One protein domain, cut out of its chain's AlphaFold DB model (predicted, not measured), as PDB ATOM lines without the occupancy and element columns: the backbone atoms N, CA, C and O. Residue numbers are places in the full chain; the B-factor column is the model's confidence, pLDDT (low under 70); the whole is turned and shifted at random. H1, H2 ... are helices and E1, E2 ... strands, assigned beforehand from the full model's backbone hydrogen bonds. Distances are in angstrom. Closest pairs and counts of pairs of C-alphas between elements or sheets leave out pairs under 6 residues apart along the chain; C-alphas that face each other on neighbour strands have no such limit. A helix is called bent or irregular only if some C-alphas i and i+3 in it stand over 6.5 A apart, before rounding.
ATOM      1  N   ALA A 573     -57.938 -22.101  72.275       85.25
ATOM      2  CA  ALA A 573     -57.879 -20.907  71.449       85.25
ATOM      3  C   ALA A 573     -56.420 -20.450  71.307       85.25
ATOM      4  O   ALA A 573     -55.572 -20.793  72.131       85.25
ATOM      5  N   ASN A 574     -56.137 -19.665  70.269       85.62
ATOM      6  CA  ASN A 574     -54.813 -19.104  70.018       85.62
ATOM      7  C   ASN A 574     -54.890 -17.581  69.952       85.62
ATOM      8  O   ASN A 574     -55.859 -17.031  69.427       85.62
ATOM      9  N   MET A 575     -53.850 -16.912  70.438       81.88
ATOM     10  CA  MET A 575     -53.640 -15.484  70.214       81.88
ATOM     11  C   MET A 575     -52.163 -15.186  69.988       81.88
ATOM     12  O   MET A 575     -51.297 -15.911  70.479       81.88
ATOM     13  N   ASP A 576     -51.888 -14.097  69.279       82.25
ATOM     14  CA  ASP A 576     -50.529 -13.600  69.117       82.25
ATOM     15  C   ASP A 576     -50.143 -12.725  70.316       82.25
ATOM     16  O   ASP A 576     -50.887 -11.828  70.726       82.25
ATOM     17  N   TYR A 577     -48.970 -12.986  70.884       75.06
ATOM     18  CA  TYR A 577     -48.399 -12.266  72.014       75.06
ATOM     19  C   TYR A 577     -46.877 -12.171  71.844       75.06
ATOM     20  O   TYR A 577     -46.199 -13.188  71.733       75.06
ATOM     21  N   ASN A 578     -46.327 -10.951  71.804       69.38
ATOM     22  CA  ASN A 578     -44.884 -10.690  71.653       69.38
ATOM     23  C   ASN A 578     -44.196 -11.497  70.526       69.38
ATOM     24  O   ASN A 578     -43.123 -12.064  70.723       69.38
ATOM     25  N   ASN A 579     -44.799 -11.504  69.329       71.19
ATOM     26  CA  ASN A 579     -44.345 -12.234  68.131       71.19
ATOM     27  C   ASN A 579     -44.383 -13.773  68.230       71.19
ATOM     28  O   ASN A 579     -43.808 -14.441  67.370       71.19
ATOM     29  N   ASP A 580     -45.068 -14.329  69.228       68.00
ATOM     30  CA  ASP A 580     -45.336 -15.762  69.356       68.00
ATOM     31  C   ASP A 580     -46.847 -16.034  69.402       68.00
ATOM     32  O   ASP A 580     -47.640 -15.174  69.785       68.00
ATOM     33  N   THR A 581     -47.250 -17.249  69.032       76.31
ATOM     34  CA  THR A 581     -48.633 -17.715  69.186       76.31
ATOM     35  C   THR A 581     -48.750 -18.496  70.492       76.31
ATOM     36  O   THR A 581     -48.097 -19.526  70.662       76.31
ATOM     37  N   ILE A 582     -49.591 -18.023  71.411       78.00
ATOM     38  CA  ILE A 582     -49.886 -18.700  72.679       78.00
ATOM     39  C   ILE A 582     -51.242 -19.402  72.609       78.00
ATOM     40  O   ILE A 582     -52.209 -18.853  72.074       78.00
ATOM     41  N   SER A 583     -51.311 -20.612  73.165       82.06
ATOM     42  CA  SER A 583     -52.538 -21.411  73.240       82.06
ATOM     43  C   SER A 583     -53.121 -21.380  74.651       82.06
ATOM     44  O   SER A 583     -52.417 -21.661  75.617       82.06
ATOM     45  N   PHE A 584     -54.416 -21.090  74.770       84.75
ATOM     46  CA  PHE A 584     -55.125 -20.962  76.047       84.75
ATOM     47  C   PHE A 584     -56.542 -21.533  75.957       84.75
ATOM     48  O   PHE A 584     -57.060 -21.727  74.862       84.75
ATOM     49  N   VAL A 585     -57.195 -21.805  77.089       85.88
ATOM     50  CA  VAL A 585     -58.594 -22.284  77.093       85.88
ATOM     51  C   VAL A 585     -59.558 -21.148  77.418       85.88
ATOM     52  O   VAL A 585     -59.482 -20.562  78.489       85.88
ATOM     53  N   ASP A 586     -60.531 -20.846  76.562       83.88
ATOM     54  CA  ASP A 586     -61.551 -19.837  76.890       83.88
ATOM     55  C   ASP A 586     -62.625 -20.401  77.847       83.88
ATOM     56  O   ASP A 586     -63.732 -20.752  77.448       83.88
ATOM     57  N   SER A 587     -62.253 -20.553  79.121       80.31
ATOM     58  CA  SER A 587     -63.080 -21.102  80.203       80.31
ATOM     59  C   SER A 587     -62.770 -20.418  81.539       80.31
ATOM     60  O   SER A 587     -61.695 -19.842  81.724       80.31
ATOM     61  N   SER A 588     -63.702 -20.503  82.493       74.19
ATOM     62  CA  SER A 588     -63.503 -20.092  83.890       74.19
ATOM     63  C   SER A 588     -62.611 -21.057  84.686       74.19
ATOM     64  O   SER A 588     -62.082 -20.672  85.730       74.19
ATOM     65  N   THR A 589     -62.402 -22.279  84.190       78.06
ATOM     66  CA  THR A 589     -61.592 -23.337  84.819       78.06
ATOM     67  C   THR A 589     -60.555 -23.906  83.836       78.06
ATOM     68  O   THR A 589     -60.638 -25.053  83.435       78.06
ATOM     69  N   PRO A 590     -59.581 -23.116  83.355       82.75
ATOM     70  CA  PRO A 590     -58.727 -23.516  82.228       82.75
ATOM     71  C   PRO A 590     -57.488 -24.360  82.597       82.75
ATOM     72  O   PRO A 590     -56.742 -24.791  81.714       82.75
ATOM     73  N   GLN A 591     -57.206 -24.544  83.888       85.94
ATOM     74  CA  GLN A 591     -55.850 -24.809  84.376       85.94
ATOM     75  C   GLN A 591     -55.294 -26.182  83.972       85.94
ATOM     76  O   GLN A 591     -54.120 -26.277  83.623       85.94
ATOM     77  N   VAL A 592     -56.102 -27.248  83.982       89.06
ATOM     78  CA  VAL A 592     -55.616 -28.604  83.664       89.06
ATOM     79  C   VAL A 592     -55.165 -28.714  82.213       89.06
ATOM     80  O   VAL A 592     -54.089 -29.249  81.943       89.06
ATOM     81  N   ARG A 593     -55.960 -28.209  81.264       87.88
ATOM     82  CA  ARG A 593     -55.609 -28.277  79.842       87.88
ATOM     83  C   ARG A 593     -54.367 -27.453  79.529       87.88
ATOM     84  O   ARG A 593     -53.518 -27.920  78.775       87.88
ATOM     85  N   GLU A 594     -54.271 -26.258  80.111       86.50
ATOM     86  CA  GLU A 594     -53.105 -25.383  79.968       86.50
ATOM     87  C   GLU A 594     -51.847 -26.042  80.555       86.50
ATOM     88  O   GLU A 594     -50.795 -26.037  79.918       86.50
ATOM     89  N   HIS A 595     -51.945 -26.699  81.716       86.62
ATOM     90  CA  HIS A 595     -50.818 -27.448  82.282       86.62
ATOM     91  C   HIS A 595     -50.391 -28.604  81.375       86.62
ATOM     92  O   HIS A 595     -49.202 -28.756  81.099       86.62
ATOM     93  N   VAL A 596     -51.345 -29.380  80.852       86.62
ATOM     94  CA  VAL A 596     -51.074 -30.510  79.946       86.62
ATOM     95  C   VAL A 596     -50.444 -30.065  78.624       86.62
ATOM     96  O   VAL A 596     -49.672 -30.821  78.037       86.62
ATOM     97  N   SER A 597     -50.707 -28.845  78.148       80.81
ATOM     98  CA  SER A 597     -50.023 -28.289  76.970       80.81
ATOM     99  C   SER A 597     -48.650 -27.676  77.282       80.81
ATOM    100  O   SER A 597     -47.922 -27.312  76.360       80.81
ATOM    101  N   SER A 598     -48.259 -27.583  78.556       78.75
ATOM    102  CA  SER A 598     -46.997 -26.966  78.975       78.75
ATOM    103  C   SER A 598     -45.787 -27.899  78.841       78.75
ATOM    104  O   SER A 598     -45.903 -29.129  78.848       78.75
ATOM    105  N   LYS A 599     -44.580 -27.319  78.808       75.56
ATOM    106  CA  LYS A 599     -43.326 -28.088  78.901       75.56
ATOM    107  C   LYS A 599     -43.140 -28.766  80.261       75.56
ATOM    108  O   LYS A 599     -42.574 -29.853  80.322       75.56
ATOM    109  N   HIS A 600     -43.664 -28.183  81.340       80.00
ATOM    110  CA  HIS A 600     -43.599 -28.789  82.672       80.00
ATOM    111  C   HIS A 600     -44.284 -30.160  82.701       80.00
ATOM    112  O   HIS A 600     -43.763 -31.081  83.320       80.00
ATOM    113  N   TYR A 601     -45.389 -30.325  81.971       84.12
ATOM    114  CA  TYR A 601     -46.059 -31.615  81.826       84.12
ATOM    115  C   TYR A 601     -45.385 -32.526  80.790       84.12
ATOM    116  O   TYR A 601     -45.111 -33.688  81.082       84.12
ATOM    117  N   ASN A 602     -45.112 -32.008  79.585       77.44
ATOM    118  CA  ASN A 602     -44.665 -32.830  78.450       77.44
ATOM    119  C   ASN A 602     -43.181 -33.225  78.497       77.44
ATOM    120  O   ASN A 602     -42.811 -34.236  77.909       77.44
ATOM    121  N   VAL A 603     -42.340 -32.433  79.166       73.19
ATOM    122  CA  VAL A 603     -40.885 -32.652  79.254       73.19
ATOM    123  C   VAL A 603     -40.477 -32.972  80.687       73.19
ATOM    124  O   VAL A 603     -39.790 -33.956  80.928       73.19
ATOM    125  N   GLY A 604     -40.930 -32.167  81.651       66.19
ATOM    126  CA  GLY A 604     -40.543 -32.324  83.056       66.19
ATOM    127  C   GLY A 604     -41.306 -33.410  83.821       66.19
ATOM    128  O   GLY A 604     -40.963 -33.667  84.970       66.19
ATOM    129  N   ALA A 605     -42.353 -34.003  83.231       82.00
ATOM    130  CA  ALA A 605     -43.289 -34.912  83.908       82.00
ATOM    131  C   ALA A 605     -43.813 -34.364  85.259       82.00
ATOM    132  O   ALA A 605     -44.110 -35.117  86.188       82.00
ATOM    133  N   MET A 606     -43.926 -33.036  85.374       84.75
ATOM    134  CA  MET A 606     -44.317 -32.345  86.601       84.75
ATOM    135  C   MET A 606     -45.834 -32.373  86.787       84.75
ATOM    136  O   MET A 606     -46.615 -32.233  85.836       84.75
ATOM    137  N   THR A 607     -46.265 -32.491  88.039       89.94
ATOM    138  CA  THR A 607     -47.680 -32.506  88.426       89.94
ATOM    139  C   THR A 607     -48.068 -31.183  89.076       89.94
ATOM    140  O   THR A 607     -47.216 -30.372  89.442       89.94
ATOM    141  N   CYS A 608     -49.368 -30.949  89.266       87.62
ATOM    142  CA  CYS A 608     -49.855 -29.754  89.959       87.62
ATOM    143  C   CYS A 608     -49.233 -29.634  91.361       87.62
ATOM    144  O   CYS A 608     -48.826 -28.552  91.784       87.62
ATOM    145  N   THR A 609     -49.100 -30.764  92.064       89.44
ATOM    146  CA  THR A 609     -48.535 -30.842  93.416       89.44
ATOM    147  C   THR A 609     -47.014 -30.740  93.442       89.44
ATOM    148  O   THR A 609     -46.451 -30.601  94.524       89.44
ATOM    149  N   THR A 610     -46.312 -30.741  92.303       87.44
ATOM    150  CA  THR A 610     -44.899 -30.330  92.258       87.44
ATOM    151  C   THR A 610     -44.749 -28.901  92.785       87.44
ATOM    152  O   THR A 610     -43.845 -28.631  93.571       87.44
ATOM    153  N   CYS A 611     -45.687 -28.020  92.425       85.56
ATOM    154  CA  CYS A 611     -45.663 -26.601  92.777       85.56
ATOM    155  C   CYS A 611     -46.641 -26.256  93.907       85.56
ATOM    156  O   CYS A 611     -46.299 -25.530  94.846       85.56
ATOM    157  N   HIS A 612     -47.857 -26.790  93.823       89.38
ATOM    158  CA  HIS A 612     -48.944 -26.468  94.733       89.38
ATOM    159  C   HIS A 612     -48.949 -27.340  95.988       89.38
ATOM    160  O   HIS A 612     -48.563 -28.510  95.972       89.38
ATOM    161  N   ASN A 613     -49.430 -26.762  97.088       90.88
ATOM    162  CA  ASN A 613     -49.676 -27.474  98.334       90.88
ATOM    163  C   ASN A 613     -51.184 -27.481  98.641       90.88
ATOM    164  O   ASN A 613     -51.705 -26.474  99.112       90.88
ATOM    165  N   PRO A 614     -51.900 -28.597  98.420       87.75
ATOM    166  CA  PRO A 614     -53.327 -28.677  98.726       87.75
ATOM    167  C   PRO A 614     -53.611 -28.793 100.233       87.75
ATOM    168  O   PRO A 614     -54.757 -28.683 100.649       87.75
ATOM    169  N   HIS A 615     -52.590 -29.010 101.071       90.75
ATOM    170  CA  HIS A 615     -52.729 -29.169 102.522       90.75
ATOM    171  C   HIS A 615     -52.313 -27.928 103.312       90.75
ATOM    172  O   HIS A 615     -52.212 -27.983 104.537       90.75
ATOM    173  N   GLY A 616     -52.022 -26.811 102.648       89.75
ATOM    174  CA  GLY A 616     -51.601 -25.610 103.345       89.75
ATOM    175  C   GLY A 616     -51.225 -24.474 102.419       89.75
ATOM    176  O   GLY A 616     -51.231 -24.589 101.199       89.75
ATOM    177  N   VAL A 617     -50.885 -23.354 103.035       89.06
ATOM    178  CA  VAL A 617     -50.581 -22.120 102.327       89.06
ATOM    179  C   VAL A 617     -49.309 -21.491 102.860       89.06
ATOM    180  O   VAL A 617     -48.956 -21.643 104.031       89.06
ATOM    181  N   ILE A 618     -48.648 -20.728 102.006       88.50
ATOM    182  CA  ILE A 618     -47.574 -19.818 102.384       88.50
ATOM    183  C   ILE A 618     -48.078 -18.376 102.325       88.50
ATOM    184  O   ILE A 618     -49.034 -18.062 101.615       88.50
ATOM    185  N   LYS A 619     -47.421 -17.479 103.061       83.88
ATOM    186  CA  LYS A 619     -47.711 -16.040 103.031       83.88
ATOM    187  C   LYS A 619     -46.566 -15.285 102.366       83.88
ATOM    188  O   LYS A 619     -45.414 -15.473 102.748       83.88
ATOM    189  N   HIS A 620     -46.886 -14.413 101.417       79.75
ATOM    190  CA  HIS A 620     -45.943 -13.505 100.761       79.75
ATOM    191  C   HIS A 620     -46.626 -12.168 100.496       79.75
ATOM    192  O   HIS A 620     -47.749 -12.166 100.003       79.75
ATOM    193  N   ASN A 621     -45.988 -11.039 100.814       76.81
ATOM    194  CA  ASN A 621     -46.522  -9.692 100.548       76.81
ATOM    195  C   ASN A 621     -48.000  -9.504 100.966       76.81
ATOM    196  O   ASN A 621     -48.813  -8.987 100.207       76.81
ATOM    197  N   ASN A 622     -48.363  -9.952 102.177       78.44
ATOM    198  CA  ASN A 622     -49.738  -9.952 102.715       78.44
ATOM    199  C   ASN A 622     -50.781 -10.751 101.911       78.44
ATOM    200  O   ASN A 622     -51.976 -10.665 102.194       78.44
ATOM    201  N   GLN A 623     -50.345 -11.569 100.959       78.06
ATOM    202  CA  GLN A 623     -51.177 -12.499 100.211       78.06
ATOM    203  C   GLN A 623     -50.852 -13.943 100.599       78.06
ATOM    204  O   GLN A 623     -49.760 -14.263 101.077       78.06
ATOM    205  N   THR A 624     -51.835 -14.814 100.406       82.88
ATOM    206  CA  THR A 624     -51.767 -16.234 100.744       82.88
ATOM    207  C   THR A 624     -51.750 -17.049  99.456       82.88
ATOM    208  O   THR A 624     -52.623 -16.863  98.607       82.88
ATOM    209  N   TYR A 625     -50.792 -17.965  99.333       83.69
ATOM    210  CA  TYR A 625     -50.602 -18.804  98.152       83.69
ATOM    211  C   TYR A 625     -50.630 -20.284  98.537       83.69
ATOM    212  O   TYR A 625     -49.974 -20.689  99.493       83.69
ATOM    213  N   GLU A 626     -51.339 -21.108  97.767       88.75
ATOM    214  CA  GLU A 626     -51.362 -22.575  97.904       88.75
ATOM    215  C   GLU A 626     -50.143 -23.197  97.205       88.75
ATOM    216  O   GLU A 626     -50.274 -24.048  96.327       88.75
ATOM    217  N   LEU A 627     -48.946 -22.717  97.544       87.25
ATOM    218  CA  LEU A 627     -47.669 -23.154  96.979       87.25
ATOM    219  C   LEU A 627     -46.821 -23.840  98.050       87.25
ATOM    220  O   LEU A 627     -46.951 -23.551  99.240       87.25
ATOM    221  N   LYS A 628     -45.922 -24.734  97.629       86.44
ATOM    222  CA  LYS A 628     -44.951 -25.375  98.532       86.44
ATOM    223  C   LYS A 628     -43.890 -24.402  99.048       86.44
ATOM    224  O   LYS A 628     -43.475 -24.508 100.200       86.44
ATOM    225  N   TYR A 629     -43.486 -23.445  98.214       84.56
ATOM    226  CA  TYR A 629     -42.472 -22.433  98.514       84.56
ATOM    227  C   TYR A 629     -42.867 -21.074  97.938       84.56
ATOM    228  O   TYR A 629     -43.767 -20.978  97.103       84.56
ATOM    229  N   GLN A 630     -42.194 -20.021  98.408       83.00
ATOM    230  CA  GLN A 630     -42.314 -18.664  97.864       83.00
ATOM    231  C   GLN A 630     -42.059 -18.696  96.348       83.00
ATOM    232  O   GLN A 630     -41.147 -19.419  95.957       83.00
ATOM    233  N   PRO A 631     -42.792 -17.939  95.505       74.19
ATOM    234  CA  PRO A 631     -42.724 -18.071  94.043       74.19
ATOM    235  C   PRO A 631     -41.299 -18.167  93.469       74.19
ATOM    236  O   PRO A 631     -40.980 -19.139  92.791       74.19
ATOM    237  N   ASN A 632     -40.395 -17.251  93.832       73.75
ATOM    238  CA  ASN A 632     -39.019 -17.272  93.312       73.75
ATOM    239  C   ASN A 632     -38.202 -18.458  93.848       73.75
ATOM    240  O   ASN A 632     -37.429 -19.064  93.113       73.75
ATOM    241  N   SER A 633     -38.399 -18.828  95.116       77.00
ATOM    242  CA  SER A 633     -37.743 -19.995  95.721       77.00
ATOM    243  C   SER A 633     -38.268 -21.317  95.163       77.00
ATOM    244  O   SER A 633     -37.530 -22.294  95.123       77.00
ATOM    245  N   LEU A 634     -39.533 -21.352  94.739       81.12
ATOM    246  CA  LEU A 634     -40.152 -22.521  94.130       81.12
ATOM    247  C   LEU A 634     -39.516 -22.822  92.772       81.12
ATOM    248  O   LEU A 634     -39.136 -23.959  92.516       81.12
ATOM    249  N   CYS A 635     -39.352 -21.799  91.931       77.12
ATOM    250  CA  CYS A 635     -38.715 -21.937  90.622       77.12
ATOM    251  C   CYS A 635     -37.217 -22.262  90.750       77.12
ATOM    252  O   CYS A 635     -36.721 -23.142  90.049       77.12
ATOM    253  N   ALA A 636     -36.522 -21.616  91.695       73.06
ATOM    254  CA  ALA A 636     -35.097 -21.836  91.961       73.06
ATOM    255  C   ALA A 636     -34.758 -23.261  92.433       73.06
ATOM    256  O   ALA A 636     -33.594 -23.646  92.433       73.06
ATOM    257  N   PHE A 637     -35.754 -24.047  92.855       73.94
ATOM    258  CA  PHE A 637     -35.537 -25.442  93.235       73.94
ATOM    259  C   PHE A 637     -35.161 -26.324  92.033       73.94
ATOM    260  O   PHE A 637     -34.430 -27.296  92.201       73.94
ATOM    261  N   CYS A 638     -35.643 -25.980  90.834       70.75
ATOM    262  CA  CYS A 638     -35.409 -26.755  89.611       70.75
ATOM    263  C   CYS A 638     -34.628 -25.985  88.537       70.75
ATOM    264  O   CYS A 638     -34.005 -26.612  87.686       70.75
ATOM    265  N   HIS A 639     -34.670 -24.650  88.551       73.56
ATOM    266  CA  HIS A 639     -34.009 -23.801  87.561       73.56
ATOM    267  C   HIS A 639     -32.863 -23.015  88.196       73.56
ATOM    268  O   HIS A 639     -33.047 -22.397  89.247       73.56
ATOM    269  N   ASP A 640     -31.702 -22.990  87.538       69.75
ATOM    270  CA  ASP A 640     -30.603 -22.113  87.936       69.75
ATOM    271  C   ASP A 640     -30.931 -20.668  87.546       69.75
ATOM    272  O   ASP A 640     -30.708 -20.228  86.421       69.75
ATOM    273  N   LEU A 641     -31.504 -19.927  88.493       64.50
ATOM    274  CA  LEU A 641     -31.843 -18.522  88.292       64.50
ATOM    275  C   LEU A 641     -30.608 -17.601  88.365       64.50
ATOM    276  O   LEU A 641     -30.756 -16.401  88.141       64.50
ATOM    277  N   GLY A 642     -29.410 -18.114  88.684       65.00
ATOM    278  CA  GLY A 642     -28.164 -17.344  88.754       65.00
ATOM    279  C   GLY A 642     -28.277 -16.037  89.554       65.00
ATOM    280  O   GLY A 642     -28.899 -15.976  90.618       65.00
ATOM    281  N   GLU A 643     -27.712 -14.949  89.017       57.66
ATOM    282  CA  GLU A 643     -27.823 -13.592  89.587       57.66
ATOM    283  C   GLU A 643     -29.265 -13.028  89.560       57.66
ATOM    284  O   GLU A 643     -29.556 -12.023  90.212       57.66
ATOM    285  N   PHE A 644     -30.197 -13.682  88.854       56.09
ATOM    286  CA  PHE A 644     -31.582 -13.237  88.664       56.09
ATOM    287  C   PHE A 644     -32.561 -13.760  89.722       56.09
ATOM    288  O   PHE A 644     -33.731 -13.376  89.692       56.09
ATOM    289  N   ALA A 645     -32.130 -14.561  90.704       56.91
ATOM    290  CA  ALA A 645     -33.010 -15.096  91.755       56.91
ATOM    291  C   ALA A 645     -33.809 -14.008  92.523       56.91
ATOM    292  O   ALA A 645     -34.903 -14.271  93.030       56.91
ATOM    293  N   GLY A 646     -33.293 -12.769  92.573       57.31
ATOM    294  CA  GLY A 646     -33.970 -11.602  93.157       57.31
ATOM    295  C   GLY A 646     -34.763 -10.720  92.179       57.31
ATOM    296  O   GLY A 646     -35.527  -9.874  92.637       57.31
ATOM    297  N   ALA A 647     -34.595 -10.900  90.863       58.56
ATOM    298  CA  ALA A 647     -35.210 -10.087  89.804       58.56
ATOM    299  C   ALA A 647     -36.159 -10.884  88.885       58.56
ATOM    300  O   ALA A 647     -36.795 -10.302  88.010       58.56
ATOM    301  N   PHE A 648     -36.261 -12.203  89.074       65.50
ATOM    302  CA  PHE A 648     -37.198 -13.057  88.355       65.50
ATOM    303  C   PHE A 648     -38.640 -12.644  88.675       65.50
ATOM    304  O   PHE A 648     -39.115 -12.844  89.797       65.50
ATOM    305  N   ASN A 649     -39.320 -12.055  87.690       68.94
ATOM    306  CA  ASN A 649     -40.746 -11.772  87.737       68.94
ATOM    307  C   ASN A 649     -41.488 -12.804  86.886       68.94
ATOM    308  O   ASN A 649     -41.421 -12.783  85.659       68.94
ATOM    309  N   TRP A 650     -42.196 -13.722  87.539       68.00
ATOM    310  CA  TRP A 650     -42.934 -14.789  86.861       68.00
ATOM    311  C   TRP A 650     -44.067 -14.253  85.966       68.00
ATOM    312  O   TRP A 650     -44.440 -14.927  85.007       68.00
ATOM    313  N   GLU A 651     -44.589 -13.048  86.240       67.50
ATOM    314  CA  GLU A 651     -45.661 -12.420  85.453       67.50
ATOM    315  C   GLU A 651     -45.240 -12.162  84.001       67.50
ATOM    316  O   GLU A 651     -46.065 -12.278  83.093       67.50
ATOM    317  N   ASP A 652     -43.947 -11.912  83.767       69.44
ATOM    318  CA  ASP A 652     -43.383 -11.704  82.426       69.44
ATOM    319  C   ASP A 652     -43.403 -12.994  81.580       69.44
ATOM    320  O   ASP A 652     -43.324 -12.944  80.353       69.44
ATOM    321  N   TYR A 653     -43.549 -14.154  82.229       68.50
ATOM    322  CA  TYR A 653     -43.534 -15.482  81.605       68.50
ATOM    323  C   TYR A 653     -44.898 -16.190  81.645       68.50
ATOM    324  O   TYR A 653     -45.030 -17.304  81.134       68.50
ATOM    325  N   MET A 654     -45.919 -15.548  82.221       74.31
ATOM    326  CA  MET A 654     -47.301 -16.029  82.291       74.31
ATOM    327  C   MET A 654     -48.237 -14.929  81.767       74.31
ATOM    328  O   MET A 654     -48.857 -14.217  82.560       74.31
ATOM    329  N   PRO A 655     -48.336 -14.736  80.439       73.00
ATOM    330  CA  PRO A 655     -48.997 -13.569  79.869       73.00
ATOM    331  C   PRO A 655     -50.495 -13.528  80.200       73.00
ATOM    332  O   PRO A 655     -51.142 -14.577  80.286       73.00
ATOM    333  N   PRO A 656     -51.083 -12.332  80.371       78.50
ATOM    334  CA  PRO A 656     -52.521 -12.198  80.549       78.50
ATOM    335  C   PRO A 656     -53.257 -12.539  79.246       78.50
ATOM    336  O   PRO A 656     -52.992 -11.945  78.201       78.50
ATOM    337  N   VAL A 657     -54.220 -13.460  79.318       79.81
ATOM    338  CA  VAL A 657     -55.092 -13.844  78.200       79.81
ATOM    339  C   VAL A 657     -56.534 -13.385  78.456       79.81
ATOM    340  O   VAL A 657     -57.056 -13.594  79.559       79.81
ATOM    341  N   PRO A 658     -57.199 -12.737  77.480       77.81
ATOM    342  CA  PRO A 658     -58.593 -12.334  77.608       77.81
ATOM    343  C   PRO A 658     -59.504 -13.554  77.449       77.81
ATOM    344  O   PRO A 658     -59.423 -14.270  76.451       77.81
ATOM    345  N   ARG A 659     -60.388 -13.786  78.421       80.62
ATOM    346  CA  ARG A 659     -61.317 -14.926  78.402       80.62
ATOM    347  C   ARG A 659     -62.755 -14.427  78.275       80.62
ATOM    348  O   ARG A 659     -63.284 -13.781  79.185       80.62
ATOM    349  N   ALA A 660     -63.397 -14.691  77.138       74.94
ATOM    350  CA  ALA A 660     -64.773 -14.267  76.881       74.94
ATOM    351  C   ALA A 660     -65.763 -14.971  77.821       74.94
ATOM    352  O   ALA A 660     -66.744 -14.355  78.240       74.94
ATOM    353  N   ALA A 661     -65.449 -16.201  78.248       70.06
ATOM    354  CA  ALA A 661     -66.231 -16.981  79.212       70.06
ATOM    355  C   ALA A 661     -66.394 -16.314  80.599       70.06
ATOM    356  O   ALA A 661     -67.228 -16.732  81.399       70.06
ATOM    357  N   VAL A 662     -65.617 -15.266  80.889       70.06
ATOM    358  CA  VAL A 662     -65.616 -14.513  82.156       70.06
ATOM    359  C   VAL A 662     -65.683 -13.003  81.897       70.06
ATOM    360  O   VAL A 662     -64.966 -12.209  82.504       70.06
ATOM    361  N   ASN A 663     -66.562 -12.594  80.975       72.81
ATOM    362  CA  ASN A 663     -66.812 -11.195  80.595       72.81
ATOM    363  C   ASN A 663     -65.573 -10.446  80.063       72.81
ATOM    364  O   ASN A 663     -65.463  -9.231  80.222       72.81
ATOM    365  N   GLY A 664     -64.630 -11.156  79.436       65.44
ATOM    366  CA  GLY A 664     -63.425 -10.556  78.860       65.44
ATOM    367  C   GLY A 664     -62.363 -10.166  79.889       65.44
ATOM    368  O   GLY A 664     -61.426  -9.449  79.544       65.44
ATOM    369  N   ALA A 665     -62.486 -10.618  81.143       73.69
ATOM    370  CA  ALA A 665     -61.449 -10.412  82.144       73.69
ATOM    371  C   ALA A 665     -60.141 -11.108  81.722       73.69
ATOM    372  O   ALA A 665     -60.144 -12.238  81.223       73.69
ATOM    373  N   ALA A 666     -59.026 -10.402  81.908       72.06
ATOM    374  CA  ALA A 666     -57.698 -10.910  81.602       72.06
ATOM    375  C   ALA A 666     -57.162 -11.712  82.793       72.06
ATOM    376  O   ALA A 666     -57.085 -11.197  83.909       72.06
ATOM    377  N   TYR A 667     -56.788 -12.967  82.549       73.75
ATOM    378  CA  TYR A 667     -56.172 -13.847  83.543       73.75
ATOM    379  C   TYR A 667     -54.812 -14.305  83.038       73.75
ATOM    380  O   TYR A 667     -54.681 -14.610  81.856       73.75
ATOM    381  N   HIS A 668     -53.821 -14.404  83.922       74.19
ATOM    382  CA  HIS A 668     -52.522 -14.973  83.563       74.19
ATOM    383  C   HIS A 668     -52.685 -16.415  83.059       74.19
ATOM    384  O   HIS A 668     -53.470 -17.198  83.604       74.19
ATOM    385  N   LEU A 669     -51.984 -16.743  81.974       74.06
ATOM    386  CA  LEU A 669     -51.934 -18.083  81.404       74.06
ATOM    387  C   LEU A 669     -51.274 -19.043  82.399       74.06
ATOM    388  O   LEU A 669     -50.173 -18.768  82.866       74.06
ATOM    389  N   HIS A 670     -51.904 -20.184  82.704       67.31
ATOM    390  CA  HIS A 670     -51.389 -21.148  83.688       67.31
ATOM    391  C   HIS A 670     -50.377 -22.131  83.079       67.31
ATOM    392  O   HIS A 670     -50.269 -23.279  83.512       67.31
ATOM    393  N   SER A 671     -49.647 -21.702  82.050       62.78
ATOM    394  CA  SER A 671     -48.635 -22.503  81.376       62.78
ATOM    395  C   SER A 671     -47.488 -21.637  80.859       62.78
ATOM    396  O   SER A 671     -47.680 -20.578  80.269       62.78
ATOM    397  N   PHE A 672     -46.263 -22.111  81.090       62.19
ATOM    398  CA  PHE A 672     -45.040 -21.505  80.568       62.19
ATOM    399  C   PHE A 672     -44.853 -21.961  79.118       62.19
ATOM    400  O   PHE A 672     -44.203 -22.973  78.852       62.19
ATOM    401  N   THR A 673     -45.491 -21.275  78.172       54.62
ATOM    402  CA  THR A 673     -45.405 -21.599  76.735       54.62
ATOM    403  C   THR A 673     -44.320 -20.814  75.994       54.62
ATOM    404  O   THR A 673     -44.258 -20.878  74.770       54.62
ATOM    405  N   TYR A 674     -43.458 -20.073  76.697       52.31
ATOM    406  CA  TYR A 674     -42.462 -19.202  76.068       52.31
ATOM    407  C   TYR A 674     -41.121 -19.910  75.782       52.31
ATOM    408  O   TYR A 674     -40.755 -20.881  76.447       52.31
ATOM    409  N   LYS A 675     -40.399 -19.437  74.757       54.34
ATOM    410  CA  LYS A 675     -39.108 -19.980  74.297       54.34
ATOM    411  C   LYS A 675     -38.074 -20.018  75.431       54.34
ATOM    412  O   LYS A 675     -37.825 -19.008  76.081       54.34
ATOM    413  N   GLU A 676     -37.416 -21.168  75.597       51.47
ATOM    414  CA  GLU A 676     -36.342 -21.375  76.584       51.47
ATOM    415  C   GLU A 676     -35.143 -20.437  76.380       51.47
ATOM    416  O   GLU A 676     -34.499 -20.063  77.352       51.47
ATOM    417  N   ALA A 677     -34.902 -19.984  75.143       53.78
ATOM    418  CA  ALA A 677     -33.776 -19.122  74.772       53.78
ATOM    419  C   ALA A 677     -33.710 -17.774  75.522       53.78
ATOM    420  O   ALA A 677     -32.672 -17.119  75.504       53.78
ATOM    421  N   ASN A 678     -34.801 -17.358  76.174       52.00
ATOM    422  CA  ASN A 678     -34.876 -16.121  76.954       52.00
ATOM    423  C   ASN A 678     -35.031 -16.374  78.466       52.00
ATOM    424  O   ASN A 678     -35.192 -15.418  79.222       52.00
ATOM    425  N   PHE A 679     -35.015 -17.635  78.916       57.00
ATOM    426  CA  PHE A 679     -35.087 -17.960  80.337       57.00
ATOM    427  C   PHE A 679     -33.684 -17.856  80.964       57.00
ATOM    428  O   PHE A 679     -32.736 -18.432  80.420       57.00
TER     429      PHE A 679
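This is residues 573 to 679 of the 687 residues of the protein "Putative cytochrome c" of Carboxydothermus hydrogenoformans (strain ATCC BAA-161 / DSM 6008 / Z-2901) (UniProt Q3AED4). Three small strand hairpins and six short helices are set round a middle through which residues 669 to 672 of the closing stretch pass. Hairpins E1-E2 and E5-E6 lie together at one end and hairpin E3-E4 at the other, where H4 and H5 also lie; H1, H2 and H3 follow one side between the ends, and H6 is on the opposite side. The printed part has 107 residues, and under half are in named elements, in the order E1 E2 H1 H2 H3 E3 E4 H4 H5 H6 E5 E6, a mixed class of helices and strands. Each hairpin is a separate antiparallel sheet of two strands. The whole is compact, with a radius of gyration of the C-alphas of 14.4 A, and rounded, spanning 33 by 33 by 27 A.

E1, residues 573 to 577, and E2, residues 580 to 584, form an antiparallel hairpin at 145 degrees, with N 575 and O 582 within hydrogen-bond range at 3.0 A. E5, residues 656 to 659, and E6, residues 665 to 668, form another at 138 degrees, with N 657 and O 667 at 2.8 A. E1 and E5 are near each other; the closest C-alphas of E2 and E5, Phe 584 and Val 657, are 7.4 A apart. The closest C-alphas of E2 and H1, residues 591 to 596, are those of Phe 584 and Glu 594, at 6.2 A. H1 is close to but not clearly touching H2, residues 599 to 602, with the C-alphas of His 595 and Tyr 601 closest at 6.3 A. H3, residues 608 to 611, is close to but not clearly touching H4, residues 631 to 635, with the C-alphas of Cys 611 and Leu 634 closest at 7.0 A. H4 and H5, residues 642 to 646, only just touch, with 3 pairs of C-alphas within 8 A, the closest those of Asn 632 and Ala 645 at 6.6 A. H6, residues 650 to 653, and E6 have their closest C-alphas, Glu 651 and His 668, at 7.6 A. E3, residues 618 to 620, and E4, residues 623 to 625, form the third antiparallel hairpin, with N 618 and O 625 at 2.8 A; both are apart from E1, E2, E5 and E6. Every O i to N i+4 pair is within hydrogen-bond range in H1 and H4; H5 has 0 of 1, and 0 of 2 O i to N i+3 pairs, while H2, H3 and H6 are too short for an i+4 pair.

E1 begins at C-alpha 573, (-57.879, -20.907, 71.449), and is 12.8 A long; E2 is 12.9 A. H1 measures 8.7 A, and E6, 10.1 A, ends at C-alpha 668, (-52.522, -14.973, 83.563). H5 is irregular: C-alphas 643 and 646 are 7.4 A apart.

The two C-alphas farthest apart, those of Glu 643 and Asn 663, are 40.1 A from each other. The printed part has no cut and no long link. Its mean pLDDT is 75.8; residues under 70 include 640 to 653 and 670 to 679.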